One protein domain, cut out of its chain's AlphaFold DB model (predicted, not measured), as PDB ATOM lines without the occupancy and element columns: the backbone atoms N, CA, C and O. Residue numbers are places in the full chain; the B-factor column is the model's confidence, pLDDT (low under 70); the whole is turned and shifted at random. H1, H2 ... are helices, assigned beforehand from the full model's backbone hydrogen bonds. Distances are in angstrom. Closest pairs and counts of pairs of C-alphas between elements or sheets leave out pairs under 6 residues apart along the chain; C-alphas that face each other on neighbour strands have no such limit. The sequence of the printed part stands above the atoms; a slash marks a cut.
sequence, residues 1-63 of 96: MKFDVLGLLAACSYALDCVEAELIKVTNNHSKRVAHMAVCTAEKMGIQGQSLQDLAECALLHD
ATOM      1  N   MET A   1      16.913 -63.361 -41.158       65.62
ATOM      2  CA  MET A   1      17.187 -61.910 -41.098       65.62
ATOM      3  C   MET A   1      18.619 -61.736 -40.607       65.62
ATOM      4  O   MET A   1      18.937 -62.324 -39.582       65.62
ATOM      5  N   LYS A   2      19.491 -61.045 -41.352       84.19
ATOM      6  CA  LYS A   2      20.868 -60.743 -40.920       84.19
ATOM      7  C   LYS A   2      20.860 -59.331 -40.341       84.19
ATOM      8  O   LYS A   2      20.358 -58.427 -40.999       84.19
ATOM      9  N   PHE A   3      21.330 -59.171 -39.111       89.00
ATOM     10  CA  PHE A   3      21.415 -57.861 -38.477       89.00
ATOM     11  C   PHE A   3      22.592 -57.086 -39.075       89.00
ATOM     12  O   PHE A   3      23.708 -57.604 -39.124       89.00
ATOM     13  N   ASP A   4      22.325 -55.883 -39.571       91.31
ATOM     14  CA  ASP A   4      23.334 -55.013 -40.170       91.31
ATOM     15  C   ASP A   4      23.900 -54.069 -39.106       91.31
ATOM     16  O   ASP A   4      23.385 -52.974 -38.875       91.31
ATOM     17  N   VAL A   5      24.949 -54.530 -38.419       90.88
ATOM     18  CA  VAL A   5      25.635 -53.752 -37.376       90.88
ATOM     19  C   VAL A   5      26.222 -52.469 -37.964       90.88
ATOM     20  O   VAL A   5      26.060 -51.402 -37.381       90.88
ATOM     21  N   LEU A   6      26.841 -52.549 -39.144       89.25
ATOM     22  CA  LEU A   6      27.446 -51.394 -39.808       89.25
ATOM     23  C   LEU A   6      26.388 -50.354 -40.185       89.25
ATOM     24  O   LEU A   6      26.586 -49.162 -39.953       89.25
ATOM     25  N   GLY A   7      25.245 -50.802 -40.708       92.25
ATOM     26  CA  GLY A   7      24.096 -49.940 -40.979       92.25
ATOM     27  C   GLY A   7      23.576 -49.238 -39.724       92.25
ATOM     28  O   GLY A   7      23.280 -48.043 -39.774       92.25
ATOM     29  N   LEU A   8      23.531 -49.935 -38.583       94.62
ATOM     30  CA  LEU A   8      23.156 -49.329 -37.304       94.62
ATOM     31  C   LEU A   8      24.175 -48.271 -36.848       94.62
ATOM     32  O   LEU A   8      23.775 -47.161 -36.509       94.62
ATOM     33  N   LEU A   9      25.476 -48.573 -36.884       94.62
ATOM     34  CA  LEU A   9      26.534 -47.621 -36.518       94.62
ATOM     35  C   LEU A   9      26.514 -46.375 -37.416       94.62
ATOM     36  O   LEU A   9      26.624 -45.241 -36.941       94.62
ATOM     37  N   ALA A  10      26.298 -46.562 -38.719       92.50
ATOM     38  CA  ALA A  10      26.155 -45.470 -39.675       92.50
ATOM     39  C   ALA A  10      24.904 -44.608 -39.412       92.50
ATOM     40  O   ALA A  10      24.941 -43.394 -39.615       92.50
ATOM     41  N   ALA A  11      23.801 -45.209 -38.956       94.62
ATOM     42  CA  ALA A  11      22.594 -44.475 -38.583       94.62
ATOM     43  C   ALA A  11      22.776 -43.696 -37.270       94.62
ATOM     44  O   ALA A  11      22.399 -42.527 -37.199       94.62
ATOM     45  N   CYS A  12      23.396 -44.310 -36.256       94.69
ATOM     46  CA  CYS A  12      23.699 -43.655 -34.983       94.69
ATOM     47  C   CYS A  12      24.659 -42.474 -35.171       94.69
ATOM     48  O   CYS A  12      24.369 -41.380 -34.699       94.69
ATOM     49  N   SER A  13      25.752 -42.663 -35.916       94.50
ATOM     50  CA  SER A  13      26.700 -41.581 -36.229       94.50
ATOM     51  C   SER A  13      26.037 -40.422 -36.971       94.50
ATOM     52  O   SER A  13      26.266 -39.266 -36.638       94.50
ATOM     53  N   TYR A  14      25.136 -40.706 -37.918       93.62
ATOM     54  CA  TYR A  14      24.368 -39.656 -38.584       93.62
ATOM     55  C   TYR A  14      23.449 -38.890 -37.622       93.62
ATOM     56  O   TYR A  14      23.328 -37.672 -37.727       93.62
ATOM     57  N   ALA A  15      22.805 -39.575 -36.675       92.69
ATOM     58  CA  ALA A  15      21.986 -38.911 -35.665       92.69
ATOM     59  C   ALA A  15      22.828 -38.001 -34.749       92.69
ATOM     60  O   ALA A  15      22.395 -36.893 -34.437       92.69
ATOM     61  N   LEU A  16      24.032 -38.438 -34.366       91.50
ATOM     62  CA  LEU A  16      24.975 -37.638 -33.576       91.50
ATOM     63  C   LEU A  16      25.473 -36.413 -34.361       91.50
ATOM     64  O   LEU A  16      25.412 -35.306 -33.830       91.50
ATOM     65  N   ASP A  17      25.842 -36.582 -35.637       90.81
ATOM     66  CA  ASP A  17      26.214 -35.477 -36.537       90.81
ATOM     67  C   ASP A  17      25.105 -34.403 -36.603       90.81
ATOM     68  O   ASP A  17      25.397 -33.211 -36.650       90.81
ATOM     69  N   CYS A  18      23.824 -34.799 -36.618       89.31
ATOM     70  CA  CYS A  18      22.699 -33.855 -36.620       89.31
ATOM     71  C   CYS A  18      22.631 -33.035 -35.324       89.31
ATOM     72  O   CYS A  18      22.439 -31.821 -35.376       89.31
ATOM     73  N   VAL A  19      22.816 -33.686 -34.171       84.56
ATOM     74  CA  VAL A  19      22.850 -33.016 -32.860       84.56
ATOM     75  C   VAL A  19      24.023 -32.037 -32.785       84.56
ATOM     76  O   VAL A  19      23.876 -30.908 -32.315       84.56
ATOM     77  N   GLU A  20      25.185 -32.443 -33.290       79.25
ATOM     78  CA  GLU A  20      26.366 -31.589 -33.355       79.25
ATOM     79  C   GLU A  20      26.150 -30.396 -34.307       79.25
ATOM     80  O   GLU A  20      26.509 -29.262 -33.980       79.25
ATOM     81  N   ALA A  21      25.513 -30.613 -35.462       81.88
ATOM     82  CA  ALA A  21      25.235 -29.573 -36.453       81.88
ATOM     83  C   ALA A  21      24.302 -28.482 -35.917       81.88
ATOM     84  O   ALA A  21      24.533 -27.298 -36.180       81.88
ATOM     85  N   GLU A  22      23.287 -28.852 -35.134       72.44
ATOM     86  CA  GLU A  22      22.374 -27.891 -34.508       72.44
ATOM     87  C   GLU A  22      23.088 -26.955 -33.522       72.44
ATOM     88  O   GLU A  22      22.691 -25.795 -33.382       72.44
ATOM     89  N   LEU A  23      24.167 -27.414 -32.880       68.44
ATOM     90  CA  LEU A  23      24.849 -26.653 -31.834       68.44
ATOM     91  C   LEU A  23      26.135 -25.959 -32.300       68.44
ATOM     92  O   LEU A  23      26.378 -24.800 -31.964       68.44
ATOM     93  N   ILE A  24      26.969 -26.668 -33.058       68.94
ATOM     94  CA  ILE A  24      28.336 -26.262 -33.426       68.94
ATOM     95  C   ILE A  24      28.416 -25.883 -34.918       68.94
ATOM     96  O   ILE A  24      29.435 -25.375 -35.382       68.94
ATOM     97  N   LYS A  25      27.316 -26.039 -35.673       71.62
ATOM     98  CA  LYS A  25      27.236 -25.772 -37.123       71.62
ATOM     99  C   LYS A  25      28.218 -26.605 -37.950       71.62
ATOM    100  O   LYS A  25      28.682 -26.160 -39.002       71.62
ATOM    101  N   VAL A  26      28.532 -27.817 -37.493       73.75
ATOM    102  CA  VAL A  26      29.267 -28.787 -38.311       73.75
ATOM    103  C   VAL A  26      28.439 -29.222 -39.521       73.75
ATOM    104  O   VAL A  26      27.209 -29.206 -39.521       73.75
ATOM    105  N   THR A  27      29.128 -29.594 -40.595       80.50
ATOM    106  CA  THR A  27      28.495 -30.060 -41.837       80.50
ATOM    107  C   THR A  27      28.142 -31.546 -41.764       80.50
ATOM    108  O   THR A  27      28.999 -32.341 -41.371       80.50
ATOM    109  N   ASN A  28      26.957 -31.927 -42.255       81.31
ATOM    110  CA  ASN A  28      26.454 -33.309 -42.317       81.31
ATOM    111  C   ASN A  28      27.500 -34.326 -42.801       81.31
ATOM    112  O   ASN A  28      28.328 -34.013 -43.665       81.31
ATOM    113  N   ASN A  29      27.389 -35.578 -42.344       89.19
ATOM    114  CA  ASN A  29      28.331 -36.668 -42.636       89.19
ATOM    115  C   ASN A  29      29.757 -36.385 -42.124       89.19
ATOM    116  O   ASN A  29      30.732 -36.814 -42.748       89.19
ATOM    117  N   HIS A  30      29.879 -35.640 -41.025       92.88
ATOM    118  CA  HIS A  30      31.137 -35.362 -40.335       92.88
ATOM    119  C   HIS A  30      31.828 -36.658 -39.930       92.88
ATOM    120  O   HIS A  30      32.895 -36.963 -40.473       92.88
ATOM    121  N   SER A  31      31.162 -37.488 -39.133       93.62
ATOM    122  CA  SER A  31      31.719 -38.755 -38.655       93.62
ATOM    123  C   SER A  31      32.124 -39.695 -39.798       93.62
ATOM    124  O   SER A  31      33.154 -40.364 -39.738       93.62
ATOM    125  N   LYS A  32      31.383 -39.695 -40.917       95.12
ATOM    126  CA  LYS A  32      31.739 -40.494 -42.109       95.12
ATOM    127  C   LYS A  32      33.014 -40.003 -42.790       95.12
ATOM    128  O   LYS A  32      33.825 -40.821 -43.223       95.12
ATOM    129  N   ARG A  33      33.204 -38.683 -42.909       96.19
ATOM    130  CA  ARG A  33      34.447 -38.124 -43.463       96.19
ATOM    131  C   ARG A  33      35.627 -38.409 -42.541       96.19
ATOM    132  O   ARG A  33      36.686 -38.770 -43.046       96.19
ATOM    133  N   VAL A  34      35.441 -38.290 -41.225       96.00
ATOM    134  CA  VAL A  34      36.466 -38.632 -40.225       96.00
ATOM    135  C   VAL A  34      36.864 -40.102 -40.350       96.00
ATOM    136  O   VAL A  34      38.047 -40.387 -40.527       96.00
ATOM    137  N   ALA A  35      35.895 -41.022 -40.383       97.31
ATOM    138  CA  ALA A  35      36.154 -42.449 -40.565       97.31
ATOM    139  C   ALA A  35      36.896 -42.750 -41.875       97.31
ATOM    140  O   ALA A  35      37.885 -43.481 -41.872       97.31
ATOM    141  N   HIS A  36      36.489 -42.130 -42.985       97.56
ATOM    142  CA  HIS A  36      37.181 -42.280 -44.265       97.56
ATOM    143  C   HIS A  36      38.635 -41.783 -44.202       97.56
ATOM    144  O   HIS A  36      39.551 -42.483 -44.630       97.56
ATOM    145  N   MET A  37      38.874 -40.588 -43.649       98.31
ATOM    146  CA  MET A  37      40.228 -40.042 -43.495       98.31
ATOM    147  C   MET A  37      41.099 -40.914 -42.581       98.31
ATOM    148  O   MET A  37      42.276 -41.124 -42.886       98.31
ATOM    149  N   ALA A  38      40.529 -41.451 -41.499       98.25
ATOM    150  CA  ALA A  38      41.220 -42.348 -40.579       98.25
ATOM    151  C   ALA A  38      41.649 -43.648 -41.276       98.25
ATOM    152  O   ALA A  38      42.823 -44.010 -41.209       98.25
ATOM    153  N   VAL A  39      40.740 -44.294 -42.015       98.31
ATOM    154  CA  VAL A  39      41.036 -45.513 -42.784       98.31
ATOM    155  C   VAL A  39      42.121 -45.256 -43.828       98.31
ATOM    156  O   VAL A  39      43.127 -45.960 -43.830       98.31
ATOM    157  N   CYS A  40      41.991 -44.209 -44.652       98.44
ATOM    158  CA  CYS A  40      43.012 -43.883 -45.651       98.44
ATOM    159  C   CYS A  40      44.387 -43.630 -45.015       98.44
ATOM    160  O   CYS A  40      45.413 -44.010 -45.578       98.44
ATOM    161  N   THR A  41      44.426 -42.992 -43.845       98.62
ATOM    162  CA  THR A  41      45.678 -42.759 -43.111       98.62
ATOM    163  C   THR A  41      46.273 -44.076 -42.614       98.62
ATOM    164  O   THR A  41      47.454 -44.338 -42.831       98.62
ATOM    165  N   ALA A  42      45.454 -44.935 -42.009       98.44
ATOM    166  CA  ALA A  42      45.868 -46.235 -41.496       98.44
ATOM    167  C   ALA A  42      46.390 -47.164 -42.604       98.44
ATOM    168  O   ALA A  42      47.433 -47.798 -42.437       98.44
ATOM    169  N   GLU A  43      45.747 -47.176 -43.770       98.31
ATOM    170  CA  GLU A  43      46.228 -47.909 -44.946       98.31
ATOM    171  C   GLU A  43      47.617 -47.431 -45.390       98.31
ATOM    172  O   GLU A  43      48.491 -48.246 -45.693       98.31
ATOM    173  N   LYS A  44      47.872 -46.113 -45.380       98.38
ATOM    174  CA  LYS A  44      49.205 -45.551 -45.683       98.38
ATOM    175  C   LYS A  44      50.261 -45.930 -44.647       98.38
ATOM    176  O   LYS A  44      51.443 -45.949 -44.979       98.38
ATOM    177  N   MET A  45      49.843 -46.263 -43.429       98.31
ATOM    178  CA  MET A  45      50.704 -46.790 -42.367       98.31
ATOM    179  C   MET A  45      50.876 -48.318 -42.435       98.31
ATOM    180  O   MET A  45      51.565 -48.887 -41.592       98.31
ATOM    181  N   GLY A  46      50.281 -48.988 -43.426       98.19
ATOM    182  CA  GLY A  46      50.369 -50.440 -43.598       98.19
ATOM    183  C   GLY A  46      49.400 -51.243 -42.724       98.19
ATOM    184  O   GLY A  46      49.548 -52.460 -42.635       98.19
ATOM    185  N   ILE A  47      48.414 -50.598 -42.093       98.06
ATOM    186  CA  ILE A  47      47.353 -51.273 -41.332       98.06
ATOM    187  C   ILE A  47      46.363 -51.902 -42.314       98.06
ATOM    188  O   ILE A  47      46.003 -51.294 -43.322       98.06
ATOM    189  N   GLN A  48      45.934 -53.134 -42.037       96.56
ATOM    190  CA  GLN A  48      45.073 -53.921 -42.923       96.56
ATOM    191  C   GLN A  48      44.095 -54.797 -42.130       96.56
ATOM    192  O   GLN A  48      44.256 -55.010 -40.928       96.56
ATOM    193  N   GLY A  49      43.101 -55.353 -42.826       95.62
ATOM    194  CA  GLY A  49      42.178 -56.343 -42.270       95.62
ATOM    195  C   GLY A  49      41.223 -55.761 -41.229       95.62
ATOM    196  O   GLY A  49      40.778 -54.622 -41.353       95.62
ATOM    197  N   GLN A  50      40.908 -56.560 -40.205       96.19
ATOM    198  CA  GLN A  50      39.911 -56.229 -39.181       96.19
ATOM    199  C   GLN A  50      40.203 -54.899 -38.470       96.19
ATOM    200  O   GLN A  50      39.282 -54.139 -38.202       96.19
ATOM    201  N   SER A  51      41.476 -54.549 -38.270       97.31
ATOM    202  CA  SER A  51      41.859 -53.292 -37.617       97.31
ATOM    203  C   SER A  51      41.400 -52.037 -38.367       97.31
ATOM    204  O   SER A  51      41.201 -51.003 -37.739       97.31
ATOM    205  N   LEU A  52      41.212 -52.102 -39.693       97.75
ATOM    206  CA  LEU A  52      40.630 -50.987 -40.451       97.75
ATOM    207  C   LEU A  52      39.131 -50.847 -40.183       97.75
ATOM    208  O   LEU A  52      38.631 -49.726 -40.118       97.75
ATOM    209  N   GLN A  53      38.425 -51.969 -40.024       95.38
ATOM    210  CA  GLN A  53      37.013 -51.956 -39.665       95.38
ATOM    211  C   GLN A  53      36.834 -51.420 -38.244       95.38
ATOM    212  O   GLN A  53      36.058 -50.491 -38.059       95.38
ATOM    213  N   ASP A  54      37.607 -51.926 -37.281       95.94
ATOM    214  CA  ASP A  54      37.558 -51.460 -35.892       95.94
ATOM    215  C   ASP A  54      37.846 -49.947 -35.816       95.94
ATOM    216  O   ASP A  54      37.127 -49.197 -35.157       95.94
ATOM    217  N   LEU A  55      38.841 -49.463 -36.575       97.56
ATOM    218  CA  LEU A  55      39.139 -48.033 -36.685       97.56
ATOM    219  C   LEU A  55      37.974 -47.236 -37.284       97.56
ATOM    220  O   LEU A  55      37.656 -46.155 -36.787       97.56
ATOM    221  N   ALA A  56      37.350 -47.737 -38.351       96.88
ATOM    222  CA  ALA A  56      36.214 -47.074 -38.983       96.88
ATOM    223  C   ALA A  56      35.010 -46.988 -38.033       96.88
ATOM    224  O   ALA A  56      34.371 -45.941 -37.955       96.88
ATOM    225  N   GLU A  57      34.721 -48.060 -37.294       95.56
ATOM    226  CA  GLU A  57      33.634 -48.122 -36.314       95.56
ATOM    227  C   GLU A  57      33.880 -47.158 -35.145       95.56
ATOM    228  O   GLU A  57      32.991 -46.373 -34.808       95.56
ATOM    229  N   CYS A  58      35.101 -47.127 -34.596       95.38
ATOM    230  CA  CYS A  58      35.488 -46.151 -33.574       95.38
ATOM    231  C   CYS A  58      35.377 -44.710 -34.086       95.38
ATOM    232  O   CYS A  58      34.824 -43.853 -33.404       95.38
ATOM    233  N   ALA A  59      35.866 -44.432 -35.296       96.50
ATOM    234  CA  ALA A  59      35.820 -43.092 -35.873       96.50
ATOM    235  C   ALA A  59      34.385 -42.626 -36.176       96.50
ATOM    236  O   ALA A  59      34.074 -41.447 -36.008       96.50
ATOM    237  N   LEU A  60      33.490 -43.536 -36.576       96.19
ATOM    238  CA  LEU A  60      32.069 -43.225 -36.757       96.19
ATOM    239  C   LEU A  60      31.391 -42.820 -35.444       96.19
ATOM    240  O   LEU A  60      30.468 -42.013 -35.473       96.19
ATOM    241  N   LEU A  61      31.826 -43.369 -34.311       95.50
ATOM    242  CA  LEU A  61      31.226 -43.122 -33.001       95.50
ATOM    243  C   LEU A  61      32.056 -42.198 -32.097       95.50
ATOM    244  O   LEU A  61      31.773 -42.123 -30.904       95.50
ATOM    245  N   HIS A  62      33.053 -41.481 -32.624       93.94
ATOM    246  CA  HIS A  62      33.941 -40.654 -31.794       93.94
ATOM    247  C   HIS A  62      33.201 -39.572 -30.976       93.94
ATOM    248  O   HIS A  62      33.638 -39.239 -29.876       93.94
ATOM    249  N   ASP A  63      32.041 -39.115 -31.462       92.31
ATOM    250  CA  ASP A  63      31.163 -38.138 -30.804       92.31
ATOM    251  C   ASP A  63      29.972 -38.784 -30.059       92.31
ATOM    252  O   ASP A  63      28.927 -38.160 -29.861       92.31
TER     253      ASP A  63
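AT A GLANCE: This is residues 1 to 63 of the 96 residues of an uncharacterized protein of Ruminococcus sp. AM28-41 (UniProt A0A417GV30). Picture one long helix, H1, with a helical hairpin of H2 and H3 whose open end, where H2 begins and H3 ends, packs on it. H1 meets H2 with residues 10 to 17 and H3 with residues 6 to 13, and the three helices form a flat, one-layer shape. The printed part has 63 residues with three named helices, in the order H1, H2, H3, and no named strand; the class is all helix. It is only just compact, close to loose, with a radius of gyration of the C-alphas of 12.7 A and spans of 37 by 34 by 13 A.

HOW THE PARTS SIT: Start with H1, residues 5 to 24, and look along it for the places where it touches the other two helices. H2, residues 30 to 44, touches H1 with its residues 30 to 32 alone, against residues 10 to 17 of H1 alone; the closest C-alphas are those of Asp 17 and His 30, 6.2 A apart. H1 and H2 run opposite ways at a steep tilt of 59 degrees. H3, residues 50 to 60, touches H1 at residues 6 to 13 of H1 alone, and the closest C-alphas are those of Ser 13 and Leu 60, 5.6 A apart. These two run the same way at a shallow tilt of 32 degrees. Now look at H2 and H3, a helical hairpin: they touch, with 21 pairs of C-alphas within 8 A, and run opposite ways at a shallow tilt of 28 degrees. Their closest C-alphas are those of Ala 35 and Ala 59, 4.7 A apart. Of the three pairs of helices two are at a shallow tilt, a packing that is mostly aligned, but only just. In the backbone, each O i to N i+4 pair of H2 and H3 is within hydrogen-bond range, and in H1 15 of 16 are.

IN THESE COORDINATES: Find C-alpha 5 at (25.635, -53.752, -37.376); from there H1 runs 27.9 A to C-alpha 24 at (28.336, -26.262, -33.426). Next, H2 begins at His 30 and runs 21.4 A to Lys 44. H3 begins at Gln 50 and covers 15.4 A, ending with C-alpha 60 at (32.069, -43.225, -36.757).

THE WHOLE: The two C-alphas farthest apart are those of Met 1, the chain's first residue, and Ile 24, at 38.1 A. The printed part has no cut. The links from H1 to H2 and from H2 to H3 are both tight, with 5 residues each. The mean pLDDT of the printed part is 91.5, and residue 1 and residues 23 to 24 are under 70.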